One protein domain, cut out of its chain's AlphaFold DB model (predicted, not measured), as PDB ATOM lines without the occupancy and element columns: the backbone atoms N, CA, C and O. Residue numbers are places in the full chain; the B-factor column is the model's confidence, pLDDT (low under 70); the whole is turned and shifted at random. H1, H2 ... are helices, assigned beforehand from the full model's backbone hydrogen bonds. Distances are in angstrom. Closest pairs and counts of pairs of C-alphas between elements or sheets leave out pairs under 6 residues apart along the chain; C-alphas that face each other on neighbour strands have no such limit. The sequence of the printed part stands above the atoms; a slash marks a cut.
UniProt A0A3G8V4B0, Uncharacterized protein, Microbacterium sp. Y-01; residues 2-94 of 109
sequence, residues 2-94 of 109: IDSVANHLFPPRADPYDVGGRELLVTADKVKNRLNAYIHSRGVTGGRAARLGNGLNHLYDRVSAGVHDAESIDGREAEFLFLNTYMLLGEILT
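Overview. This is residues 2 to 94 of the 109 residues of an uncharacterized protein of Microbacterium sp. Y-01 (UniProt A0A3G8V4B0). Two long helices, H3 and H4, fold back as a hairpin at a wide tilt, and two shorter ones, H2 and H1, complete a ring of contacts: H2 packs on H3, and H1 packs on H2 and on residues 89 to 93 of H4. The long link of residues 10 to 30 folds back on itself beside H2, while residues 64 to 72 stick out where H3 turns towards H4. The printed part has 93 residues with four named helices, H1 to H4 along the chain, and no named strand; the class is all helix. It is compact, with a radius of gyration of the C-alphas of 13.9 A and spans of 39 by 26 by 22 A.

Along the chain. H1, residues 2 to 9, begins at C-alpha 2 (6.847, 46.930, 37.429) and measures 10.6 A. H2, residues 31 to 41, measures 15.2 A. H3, residues 46 to 65, measures 28.2 A from C-alpha 46 (15.944, 26.967, 46.687). H4, residues 75 to 94, measures 28.7 A and ends at C-alpha 94 (6.182, 32.714, 33.230).

Arrangement. H1 touches H2, closest at the C-alphas of Ala 6 and Leu 35, 5.8 A. H2 and H3 form a helical hairpin at a shallow tilt of 5 degrees; their closest C-alphas, Asn 36 and Gly 53, are 6.4 A apart. H3 and H4 form another, at 37 degrees, only just steep, closest at the C-alphas of Leu 59 and Thr 85, 7.1 A. H1 and H3 are apart. In H1, H2, H3 and H4 every O i to N i+4 pair is within hydrogen-bond range.

Size, cuts and confidence. The C-alphas of Gly 21 and Gly 75 are farthest apart, 40.9 A. The printed part has no cut. The link H1 to H2 is long. Residues 64 to 73 have pLDDT under 70.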
ATOM      1  N   ILE A   2       6.763  47.889  36.312       89.00
ATOM      2  CA  ILE A   2       6.847  46.930  37.429       89.00
ATOM      3  C   ILE A   2       5.544  46.889  38.247       89.00
ATOM      4  O   ILE A   2       5.048  45.806  38.542       89.00
ATOM      5  N   ASP A   3       4.932  48.044  38.525       90.38
ATOM      6  CA  ASP A   3       3.654  48.147  39.242       90.38
ATOM      7  C   ASP A   3       2.518  47.405  38.544       90.38
ATOM      8  O   ASP A   3       1.730  46.729  39.196       90.38
ATOM      9  N   SER A   4       2.448  47.493  37.213       91.12
ATOM     10  CA  SER A   4       1.421  46.806  36.426       91.12
ATOM     11  C   SER A   4       1.582  45.291  36.515       91.12
ATOM     12  O   SER A   4       0.588  44.584  36.650       91.12
ATOM     13  N   VAL A   5       2.824  44.798  36.476       92.94
ATOM     14  CA  VAL A   5       3.119  43.369  36.647       92.94
ATOM     15  C   VAL A   5       2.756  42.921  38.060       92.94
ATOM     16  O   VAL A   5       2.054  41.930  38.219       92.94
ATOM     17  N   ALA A   6       3.149  43.678  39.087       94.62
ATOM     18  CA  ALA A   6       2.793  43.364  40.467       94.62
ATOM     19  C   ALA A   6       1.273  43.384  40.692       94.62
ATOM     20  O   ALA A   6       0.748  42.472  41.314       94.62
ATOM     21  N   ASN A   7       0.558  44.376  40.155       95.00
ATOM     22  CA  ASN A   7      -0.902  44.462  40.244       95.00
ATOM     23  C   ASN A   7      -1.595  43.277  39.561       95.00
ATOM     24  O   ASN A   7      -2.609  42.806  40.064       95.00
ATOM     25  N   HIS A   8      -1.055  42.807  38.435       95.06
ATOM     26  CA  HIS A   8      -1.593  41.662  37.710       95.06
ATOM     27  C   HIS A   8      -1.331  40.335  38.435       95.06
ATOM     28  O   HIS A   8      -2.233  39.513  38.554       95.06
ATOM     29  N   LEU A   9      -0.107  40.136  38.929       95.06
ATOM     30  CA  LEU A   9       0.329  38.876  39.533       95.06
ATOM     31  C   LEU A   9      -0.097  38.722  40.997       95.06
ATOM     32  O   LEU A   9      -0.430  37.625  41.438       95.06
ATOM     33  N   PHE A  10      -0.064  39.811  41.762       96.25
ATOM     34  CA  PHE A  10      -0.376  39.816  43.188       96.25
ATOM     35  C   PHE A  10      -1.036  41.149  43.581       96.25
ATOM     36  O   PHE A  10      -0.353  42.098  44.002       96.25
ATOM     37  N   PRO A  11      -2.369  41.249  43.419       96.88
ATOM     38  CA  PRO A  11      -3.122  42.449  43.754       96.88
ATOM     39  C   PRO A  11      -2.864  42.908  45.197       96.88
ATOM     40  O   PRO A  11      -2.655  42.076  46.086       96.88
ATOM     41  N   PRO A  12      -2.861  44.226  45.455       97.38
ATOM     42  CA  PRO A  12      -2.628  44.735  46.795       97.38
ATOM     43  C   PRO A  12      -3.763  44.340  47.741       97.38
ATOM     44  O   PRO A  12      -4.931  44.320  47.356       97.38
ATOM     45  N   ARG A  13      -3.420  44.075  49.001       96.88
ATOM     46  CA  ARG A  13      -4.382  43.751  50.062       96.88
ATOM     47  C   ARG A  13      -3.936  44.336  51.401       96.88
ATOM     48  O   ARG A  13      -2.765  44.677  51.563       96.88
ATOM     49  N   ALA A  14      -4.879  44.467  52.332       94.88
ATOM     50  CA  ALA A  14      -4.608  45.000  53.667       94.88
ATOM     51  C   ALA A  14      -3.835  43.997  54.537       94.88
ATOM     52  O   ALA A  14      -2.888  44.381  55.220       94.88
ATOM     53  N   ASP A  15      -4.206  42.717  54.467       96.38
ATOM     54  CA  ASP A  15      -3.619  41.690  55.322       96.38
ATOM     55  C   ASP A  15      -2.199  41.307  54.872       96.38
ATOM     56  O   ASP A  15      -1.976  41.062  53.671       96.38
ATOM     57  N   PRO A  16      -1.238  41.186  55.809       96.31
ATOM     58  CA  PRO A  16       0.098  40.689  55.508       96.31
ATOM     59  C   PRO A  16       0.074  39.316  54.821       96.31
ATOM     60  O   PRO A  16      -0.883  38.546  54.926       96.31
ATOM     61  N   TYR A  17       1.123  39.003  54.066       96.88
ATOM     62  CA  TYR A  17       1.326  37.690  53.454       96.88
ATOM     63  C   TYR A  17       2.534  37.002  54.082       96.88
ATOM     64  O   TYR A  17       3.610  37.596  54.133       96.88
ATOM     65  N   ASP A  18       2.361  35.762  54.536       96.00
ATOM     66  CA  ASP A  18       3.459  34.976  55.090       96.00
ATOM     67  C   ASP A  18       4.335  34.379  53.982       96.00
ATOM     68  O   ASP A  18       3.864  33.668  53.091       96.00
ATOM     69  N   VAL A  19       5.631  34.669  54.055       91.19
ATOM     70  CA  VAL A  19       6.672  34.107  53.194       91.19
ATOM     71  C   VAL A  19       7.596  33.268  54.066       91.19
ATOM     72  O   VAL A  19       8.630  33.752  54.529       91.19
ATOM     73  N   GLY A  20       7.208  32.017  54.316       85.00
ATOM     74  CA  GLY A  20       8.015  31.060  55.074       85.00
ATOM     75  C   GLY A  20       8.309  31.500  56.511       85.00
ATOM     76  O   GLY A  20       9.457  31.409  56.946       85.00
ATOM     77  N   GLY A  21       7.303  32.003  57.233       88.81
ATOM     78  CA  GLY A  21       7.440  32.501  58.606       88.81
ATOM     79  C   GLY A  21       7.837  33.977  58.719       88.81
ATOM     80  O   GLY A  21       8.125  34.450  59.820       88.81
ATOM     81  N   ARG A  22       7.877  34.714  57.602       91.88
ATOM     82  CA  ARG A  22       8.076  36.168  57.575       91.88
ATOM     83  C   ARG A  22       6.854  36.859  56.989       91.88
ATOM     84  O   ARG A  22       6.600  36.764  55.789       91.88
ATOM     85  N   GLU A  23       6.189  37.668  57.803       96.25
ATOM     86  CA  GLU A  23       5.074  38.490  57.343       96.25
ATOM     87  C   GLU A  23       5.549  39.663  56.475       96.25
ATOM     88  O   GLU A  23       6.401  40.468  56.860       96.25
ATOM     89  N   LEU A  24       4.972  39.772  55.279       95.56
ATOM     90  CA  LEU A  24       5.188  40.872  54.352       95.56
ATOM     91  C   LEU A  24       3.933  41.720  54.214       95.56
ATOM     92  O   LEU A  24       2.879  41.233  53.810       95.56
ATOM     93  N   LEU A  25       4.077  43.027  54.429       97.56
ATOM     94  CA  LEU A  25       3.081  43.991  53.972       97.56
ATOM     95  C   LEU A  25       3.016  43.961  52.442       97.56
ATOM     96  O   LEU A  25       4.039  44.118  51.769       97.56
ATOM     97  N   VAL A  26       1.808  43.780  51.914       96.88
ATOM     98  CA  VAL A  26       1.500  43.647  50.480       96.88
ATOM     99  C   VAL A  26       0.479  44.699  50.034       96.88
ATOM    100  O   VAL A  26      -0.365  44.462  49.172       96.88
ATOM    101  N   THR A  27       0.569  45.890  50.625       97.25
ATOM    102  CA  THR A  27      -0.201  47.075  50.237       97.25
ATOM    103  C   THR A  27       0.266  47.627  48.884       97.25
ATOM    104  O   THR A  27       1.276  47.193  48.318       97.25
ATOM    105  N   ALA A  28      -0.480  48.586  48.326       94.88
ATOM    106  CA  ALA A  28      -0.231  49.127  46.985       94.88
ATOM    107  C   ALA A  28       1.196  49.683  46.800       94.88
ATOM    108  O   ALA A  28       1.826  49.429  45.776       94.88
ATOM    109  N   ASP A  29       1.748  50.342  47.815       93.19
ATOM    110  CA  ASP A  29       3.107  50.896  47.825       93.19
ATOM    111  C   ASP A  29       4.208  49.827  47.980       93.19
ATOM    112  O   ASP A  29       5.378  50.077  47.698       93.19
ATOM    113  N   LYS A  30       3.864  48.600  48.392       94.50
ATOM    114  CA  LYS A  30       4.826  47.517  48.652       94.50
ATOM    115  C   LYS A  30       5.041  46.617  47.437       94.50
ATOM    116  O   LYS A  30       4.991  45.393  47.531       94.50
ATOM    117  N   VAL A  31       5.312  47.218  46.278       94.12
ATOM    118  CA  VAL A  31       5.460  46.530  44.977       94.12
ATOM    119  C   VAL A  31       6.478  45.378  45.037       94.12
ATOM    120  O   VAL A  31       6.157  44.251  44.658       94.12
ATOM    121  N   LYS A  32       7.680  45.613  45.591       94.19
ATOM    122  CA  LYS A  32       8.716  44.573  45.758       94.19
ATOM    123  C   LYS A  32       8.242  43.400  46.622       94.19
ATOM    124  O   LYS A  32       8.528  42.244  46.307       94.19
ATOM    125  N   ASN A  33       7.518  43.671  47.706       95.31
ATOM    126  CA  ASN A  33       7.001  42.615  48.580       95.31
ATOM    127  C   ASN A  33       5.935  41.789  47.870       95.31
ATOM    128  O   ASN A  33       5.950  40.571  47.991       95.31
ATOM    129  N   ARG A  34       5.062  42.432  47.089       96.50
ATOM    130  CA  ARG A  34       4.026  41.757  46.295       96.50
ATOM    131  C   ARG A  34       4.626  40.795  45.268       96.50
ATOM    132  O   ARG A  34       4.163  39.666  45.155       96.50
ATOM    133  N   LEU A  35       5.713  41.178  44.594       95.44
ATOM    134  CA  LEU A  35       6.426  40.274  43.682       95.44
ATOM    135  C   LEU A  35       7.103  39.103  44.413       95.44
ATOM    136  O   LEU A  35       7.045  37.972  43.937       95.44
ATOM    137  N   ASN A  36       7.697  39.332  45.587       94.50
ATOM    138  CA  ASN A  36       8.256  38.242  46.400       94.50
ATOM    139  C   ASN A  36       7.167  37.294  46.931       94.50
ATOM    140  O   ASN A  36       7.348  36.078  46.905       94.50
ATOM    141  N   ALA A  37       6.029  37.841  47.366       95.62
ATOM    142  CA  ALA A  37       4.859  37.072  47.778       95.62
ATOM    143  C   ALA A  37       4.329  36.213  46.624       95.62
ATOM    144  O   ALA A  37       4.054  35.035  46.824       95.62
ATOM    145  N   TYR A  38       4.279  36.760  45.405       95.94
ATOM    146  CA  TYR A  38       3.927  36.001  44.209       95.94
ATOM    147  C   TYR A  38       4.873  34.820  43.967       95.94
ATOM    148  O   TYR A  38       4.414  33.684  43.870       95.94
ATOM    149  N   ILE A  39       6.189  35.064  43.930       94.75
ATOM    150  CA  ILE A  39       7.202  34.016  43.721       94.75
ATOM    151  C   ILE A  39       7.040  32.893  44.755       94.75
ATOM    152  O   ILE A  39       7.031  31.716  44.392       94.75
ATOM    153  N   HIS A  40       6.858  33.256  46.027       94.12
ATOM    154  CA  HIS A  40       6.599  32.299  47.100       94.12
ATOM    155  C   HIS A  40       5.280  31.541  46.895       94.12
ATOM    156  O   HIS A  40       5.250  30.319  47.016       94.12
ATOM    157  N   SER A  41       4.203  32.237  46.519       93.88
ATOM    158  CA  SER A  41       2.883  31.634  46.292       93.88
ATOM    159  C   SER A  41       2.865  30.599  45.162       93.88
ATOM    160  O   SER A  41       2.001  29.726  45.150       93.88
ATOM    161  N   ARG A  42       3.836  30.656  44.240       93.88
ATOM    162  CA  ARG A  42       4.039  29.658  43.178       93.88
ATOM    163  C   ARG A  42       4.884  28.456  43.608       93.88
ATOM    164  O   ARG A  42       5.213  27.616  42.778       93.88
ATOM    165  N   GLY A  43       5.262  28.362  44.883       90.62
ATOM    166  CA  GLY A  43       6.066  27.254  45.405       90.62
ATOM    167  C   GLY A  43       7.505  27.243  44.883       90.62
ATOM    168  O   GLY A  43       8.182  26.217  44.951       90.62
ATOM    169  N   VAL A  44       7.997  28.368  44.351       88.00
ATOM    170  CA  VAL A  44       9.388  28.474  43.905       88.00
ATOM    171  C   VAL A  44      10.293  28.448  45.133       88.00
ATOM    172  O   VAL A  44      10.152  29.265  46.039       88.00
ATOM    173  N   THR A  45      11.253  27.525  45.152       84.88
ATOM    174  CA  THR A  45      12.146  27.294  46.298       84.88
ATOM    175  C   THR A  45      13.620  27.243  45.884       84.88
ATOM    176  O   THR A  45      13.972  27.324  44.700       84.88
ATOM    177  N   GLY A  46      14.508  27.161  46.879       87.75
ATOM    178  CA  GLY A  46      15.944  26.967  46.687       87.75
ATOM    179  C   GLY A  46      16.622  28.085  45.891       87.75
ATOM    180  O   GLY A  46      16.285  29.265  46.009       87.75
ATOM    181  N   GLY A  47      17.593  27.706  45.056       88.81
ATOM    182  CA  GLY A  47      18.412  28.654  44.294       88.81
ATOM    183  C   GLY A  47      17.613  29.533  43.327       88.81
ATOM    184  O   GLY A  47      17.979  30.687  43.112       88.81
ATOM    185  N   ARG A  48      16.491  29.037  42.783       89.94
ATOM    186  CA  ARG A  48      15.636  29.824  41.878       89.94
ATOM    187  C   ARG A  48      14.938  30.958  42.625       89.94
ATOM    188  O   ARG A  48      14.982  32.093  42.159       89.94
ATOM    189  N   ALA A  49      14.362  30.667  43.792       89.50
ATOM    190  CA  ALA A  49      13.734  31.677  44.642       89.50
ATOM    191  C   ALA A  49      14.748  32.738  45.085       89.50
ATOM    192  O   ALA A  49      14.495  33.934  44.943       89.50
ATOM    193  N   ALA A  50      15.930  32.299  45.535       90.75
ATOM    194  CA  ALA A  50      17.008  33.193  45.942       90.75
ATOM    195  C   ALA A  50      17.474  34.097  44.788       90.75
ATOM    196  O   ALA A  50      17.608  35.305  44.973       90.75
ATOM    197  N   ARG A  51      17.663  33.549  43.579       94.12
ATOM    198  CA  ARG A  51      18.070  34.329  42.400       94.12
ATOM    199  C   ARG A  51      17.031  35.387  42.027       94.12
ATOM    200  O   ARG A  51      17.409  36.530  41.789       94.12
ATOM    201  N   LEU A  52      15.745  35.028  41.993       94.38
ATOM    202  CA  LEU A  52      14.670  35.972  41.668       94.38
ATOM    203  C   LEU A  52      14.539  37.070  42.734       94.38
ATOM    204  O   LEU A  52      14.485  38.250  42.392       94.38
ATOM    205  N   GLY A  53      14.558  36.698  44.017       92.31
ATOM    206  CA  GLY A  53      14.500  37.649  45.129       92.31
ATOM    207  C   GLY A  53      15.695  38.608  45.155       92.31
ATOM    208  O   GLY A  53      15.514  39.818  45.293       92.31
ATOM    209  N   ASN A  54      16.912  38.098  44.943       92.56
ATOM    210  CA  ASN A  54      18.119  38.923  44.849       92.56
ATOM    211  C   ASN A  54      18.088  39.838  43.619       92.56
ATOM    212  O   ASN A  54      18.455  41.004  43.728       92.56
ATOM    213  N   GLY A  55      17.596  39.345  42.477       92.75
ATOM    214  CA  GLY A  55      17.392  40.159  41.279       92.75
ATOM    215  C   GLY A  55      16.455  41.340  41.534       92.75
ATOM    216  O   GLY A  55      16.770  42.465  41.157       92.75
ATOM    217  N   LEU A  56      15.346  41.111  42.250       92.44
ATOM    218  CA  LEU A  56      14.441  42.185  42.667       92.44
ATOM    219  C   LEU A  56      15.123  43.173  43.620       92.44
ATOM    220  O   LEU A  56      14.938  44.375  43.460       92.44
ATOM    221  N   ASN A  57      15.910  42.707  44.593       90.50
ATOM    222  CA  ASN A  57      16.644  43.612  45.484       90.50
ATOM    223  C   ASN A  57      17.626  44.485  44.703       90.50
ATOM    224  O   ASN A  57      17.504  45.700  44.759       90.50
ATOM    225  N   HIS A  58      18.495  43.890  43.884       88.38
ATOM    226  CA  HIS A  58      19.464  44.644  43.087       88.38
ATOM    227  C   HIS A  58      18.800  45.662  42.159       88.38
ATOM    228  O   HIS A  58      19.302  46.774  42.012       88.38
ATOM    229  N   LEU A  59      17.673  45.299  41.539       87.62
ATOM    230  CA  LEU A  59      16.928  46.219  40.692       87.62
ATOM    231  C   LEU A  59      16.430  47.426  41.492       87.62
ATOM    232  O   LEU A  59      16.668  48.565  41.098       87.62
ATOM    233  N   TYR A  60      15.751  47.187  42.614       85.62
ATOM    234  CA  TYR A  60      15.219  48.270  43.439       85.62
ATOM    235  C   TYR A  60      16.322  49.102  44.084       85.62
ATOM    236  O   TYR A  60      16.162  50.315  44.169       85.62
ATOM    237  N   ASP A  61      17.430  48.488  44.493       83.56
ATOM    238  CA  ASP A  61      18.564  49.186  45.088       83.56
ATOM    239  C   ASP A  61      19.211  50.119  44.061       83.56
ATOM    240  O   ASP A  61      19.429  51.287  44.355       83.56
ATOM    241  N   ARG A  62      19.430  49.658  42.822       78.25
ATOM    242  CA  ARG A  62      20.024  50.488  41.761       78.25
ATOM    243  C   ARG A  62      19.084  51.570  41.252       78.25
ATOM    244  O   ARG A  62      19.525  52.688  41.015       78.25
ATOM    245  N   VAL A  63      17.796  51.264  41.117       72.75
ATOM    246  CA  VAL A  63      16.798  52.259  40.704       72.75
ATOM    247  C   VAL A  63      16.568  53.289  41.811       72.75
ATOM    248  O   VAL A  63      16.461  54.466  41.504       72.75
ATOM    249  N   SER A  64      16.541  52.890  43.086       62.53
ATOM    250  CA  SER A  64      16.335  53.826  44.205       62.53
ATOM    251  C   SER A  64      17.595  54.627  44.542       62.53
ATOM    252  O   SER A  64      17.482  55.798  44.886       62.53
ATOM    253  N   ALA A  65      18.791  54.042  44.407       56.50
ATOM    254  CA  ALA A  65      20.058  54.765  44.550       56.50
ATOM    255  C   ALA A  65      20.268  55.767  43.402       56.50
ATOM    256  O   ALA A  65      20.649  56.909  43.643       56.50
ATOM    257  N   GLY A  66      19.915  55.387  42.169       50.91
ATOM    258  CA  GLY A  66      20.000  56.255  40.991       50.91
ATOM    259  C   GLY A  66      19.114  57.509  41.036       50.91
ATOM    260  O   GLY A  66      19.349  58.449  40.286       50.91
ATOM    261  N   VAL A  67      18.116  57.558  41.928       51.72
ATOM    262  CA  VAL A  67      17.265  58.745  42.147       51.72
ATOM    263  C   VAL A  67      17.983  59.814  42.983       51.72
ATOM    264  O   VAL A  67      17.629  60.989  42.900       51.72
ATOM    265  N   HIS A  68      19.004  59.436  43.758       48.94
ATOM    266  CA  HIS A  68      19.802  60.374  44.552       48.94
ATOM    267  C   HIS A  68      21.058  60.874  43.819       48.94
ATOM    268  O   HIS A  68      21.480  61.995  44.085       48.94
ATOM    269  N   ASP A  69      21.561  60.110  42.842       52.81
ATOM    270  CA  ASP A  69      22.720  60.444  41.997       52.81
ATOM    271  C   ASP A  69      22.322  60.523  40.508       52.81
ATOM    272  O   ASP A  69      22.923  59.897  39.637       52.81
ATOM    273  N   ALA A  70      21.269  61.282  40.187       54.38
ATOM    274  CA  ALA A  70      20.710  61.361  38.828       54.38
ATOM    275  C   ALA A  70      21.710  61.837  37.741       54.38
ATOM    276  O   ALA A  70      21.425  61.706  36.552       54.38
ATOM    277  N   GLU A  71      22.883  62.351  38.127       58.16
ATOM    278  CA  GLU A  71      23.988  62.711  37.226       58.16
ATOM    279  C   GLU A  71      24.906  61.535  36.826       58.16
ATOM    280  O   GLU A  71      25.765  61.728  35.967       58.16
ATOM    281  N   SER A  72      24.751  60.322  37.380       60.66
ATOM    282  CA  SER A  72      25.739  59.241  37.192       60.66
ATOM    283  C   SER A  72      25.299  58.024  36.370       60.66
ATOM    284  O   SER A  72      26.114  57.120  36.190       60.66
ATOM    285  N   ILE A  73      24.060  57.951  35.865       69.12
ATOM    286  CA  ILE A  73      23.620  56.795  35.058       69.12
ATOM    287  C   ILE A  73      23.972  57.027  33.583       69.12
ATOM    288  O   ILE A  73      23.284  57.760  32.873       69.12
ATOM    289  N   ASP A  74      25.033  56.371  33.106       81.44
ATOM    290  CA  ASP A  74      25.393  56.357  31.682       81.44
ATOM    291  C   ASP A  74      24.333  55.620  30.836       81.44
ATOM    292  O   ASP A  74      23.629  54.723  31.310       81.44
ATOM    293  N   GLY A  75      24.249  55.941  29.541       84.69
ATOM    294  CA  GLY A  75      23.291  55.331  28.615       84.69
ATOM    295  C   GLY A  75      23.382  53.802  28.565       84.69
ATOM    296  O   GLY A  75      22.355  53.126  28.493       84.69
ATOM    297  N   ARG A  76      24.591  53.237  28.691       86.56
ATOM    298  CA  ARG A  76      24.784  51.776  28.751       86.56
ATOM    299  C   ARG A  76      24.245  51.171  30.040       86.56
ATOM    300  O   ARG A  76      23.748  50.047  30.040       86.56
ATOM    301  N   GLU A  77      24.351  51.900  31.146       83.56
ATOM    302  CA  GLU A  77      23.820  51.461  32.430       83.56
ATOM    303  C   GLU A  77      22.289  51.452  32.413       83.56
ATOM    304  O   GLU A  77      21.676  50.479  32.857       83.56
ATOM    305  N   ALA A  78      21.678  52.486  31.833       85.19
ATOM    306  CA  ALA A  78      20.236  52.554  31.636       85.19
ATOM    307  C   ALA A  78      19.724  51.407  30.745       85.19
ATOM    308  O   ALA A  78      18.745  50.743  31.097       85.19
ATOM    309  N   GLU A  79      20.409  51.124  29.630       90.56
ATOM    310  CA  GLU A  79      20.076  50.003  28.742       90.56
ATOM    311  C   GLU A  79      20.175  48.657  29.472       90.56
ATOM    312  O   GLU A  79      19.249  47.842  29.422       90.56
ATOM    313  N   PHE A  80      21.260  48.447  30.223       88.56
ATOM    314  CA  PHE A  80      21.434  47.244  31.029       88.56
ATOM    315  C   PHE A  80      20.309  47.079  32.058       88.56
ATOM    316  O   PHE A  80      19.739  45.993  32.180       88.56
ATOM    317  N   LEU A  81      19.973  48.140  32.799       87.75
ATOM    318  CA  LEU A  81      18.904  48.118  33.798       87.75
ATOM    319  C   LEU A  81      17.550  47.807  33.161       87.75
ATOM    320  O   LEU A  81      16.787  47.003  33.702       87.75
ATOM    321  N   PHE A  82      17.266  48.390  31.998       89.12
ATOM    322  CA  PHE A  82      16.038  48.127  31.260       89.12
ATOM    323  C   PHE A  82      15.932  46.656  30.836       89.12
ATOM    324  O   PHE A  82      14.945  45.994  31.167       89.12
ATOM    325  N   LEU A  83      16.961  46.117  30.171       92.88
ATOM    326  CA  LEU A  83      16.980  44.724  29.715       92.88
ATOM    327  C   LEU A  83      16.918  43.737  30.884       92.88
ATOM    328  O   LEU A  83      16.161  42.766  30.837       92.88
ATOM    329  N   ASN A  84      17.672  44.001  31.954       91.12
ATOM    330  CA  ASN A  84      17.656  43.176  33.157       91.12
ATOM    331  C   ASN A  84      16.261  43.152  33.799       91.12
ATOM    332  O   ASN A  84      15.750  42.076  34.109       91.12
ATOM    333  N   THR A  85      15.615  44.318  33.914       91.88
ATOM    334  CA  THR A  85      14.237  44.431  34.414       91.88
ATOM    335  C   THR A  85      13.273  43.641  33.543       91.88
ATOM    336  O   THR A  85      12.472  42.866  34.060       91.88
ATOM    337  N   TYR A  86      13.349  43.818  32.224       92.56
ATOM    338  CA  TYR A  86      12.457  43.155  31.280       92.56
ATOM    339  C   TYR A  86      12.577  41.628  31.366       92.56
ATOM    340  O   TYR A  86      11.568  40.938  31.512       92.56
ATOM    341  N   MET A  87      13.807  41.105  31.368       93.75
ATOM    342  CA  MET A  87      14.072  39.669  31.498       93.75
ATOM    343  C   MET A  87      13.599  39.111  32.843       93.75
ATOM    344  O   MET A  87      12.964  38.058  32.879       93.75
ATOM    345  N   LEU A  88      13.866  39.820  33.945       94.19
ATOM    346  CA  LEU A  88      13.451  39.396  35.281       94.19
ATOM    347  C   LEU A  88      11.924  39.333  35.403       94.19
ATOM    348  O   LEU A  88      11.387  38.339  35.889       94.19
ATOM    349  N   LEU A  89      11.214  40.372  34.950       93.69
ATOM    350  CA  LEU A  89       9.751  40.391  34.984       93.69
ATOM    351  C   LEU A  89       9.149  39.326  34.065       93.69
ATOM    352  O   LEU A  89       8.183  38.680  34.461       93.69
ATOM    353  N   GLY A  90       9.724  39.121  32.877       93.12
ATOM    354  CA  GLY A  90       9.312  38.058  31.963       93.12
ATOM    355  C   GLY A  90       9.424  36.682  32.614       93.12
ATOM    356  O   GLY A  90       8.473  35.905  32.592       93.12
ATOM    357  N   GLU A  91      10.540  36.408  33.286       93.38
ATOM    358  CA  GLU A  91      10.715  35.144  33.995       93.38
ATOM    359  C   GLU A  91       9.688  34.965  35.124       93.38
ATOM    360  O   GLU A  91       9.094  33.892  35.238       93.38
ATOM    361  N   ILE A  92       9.432  36.012  35.917       94.12
ATOM    362  CA  ILE A  92       8.422  35.984  36.987       94.12
ATOM    363  C   ILE A  92       7.015  35.739  36.412       94.12
ATOM    364  O   ILE A  92       6.273  34.919  36.950       94.12
ATOM    365  N   LEU A  93       6.648  36.400  35.310       92.62
ATOM    366  CA  LEU A  93       5.356  36.208  34.636       92.62
ATOM    367  C   LEU A  93       5.152  34.758  34.177       92.62
ATOM    368  O   LEU A  93       4.044  34.239  34.244       92.62
ATOM    369  N   THR A  94       6.222  34.093  33.746       91.06
ATOM    370  CA  THR A  94       6.182  32.714  33.230       91.06
ATOM    371  C   THR A  94       6.338  31.624  34.292       91.06
ATOM    372  O   THR A  94       6.479  30.460  33.933       91.06
TER     373      THR A  94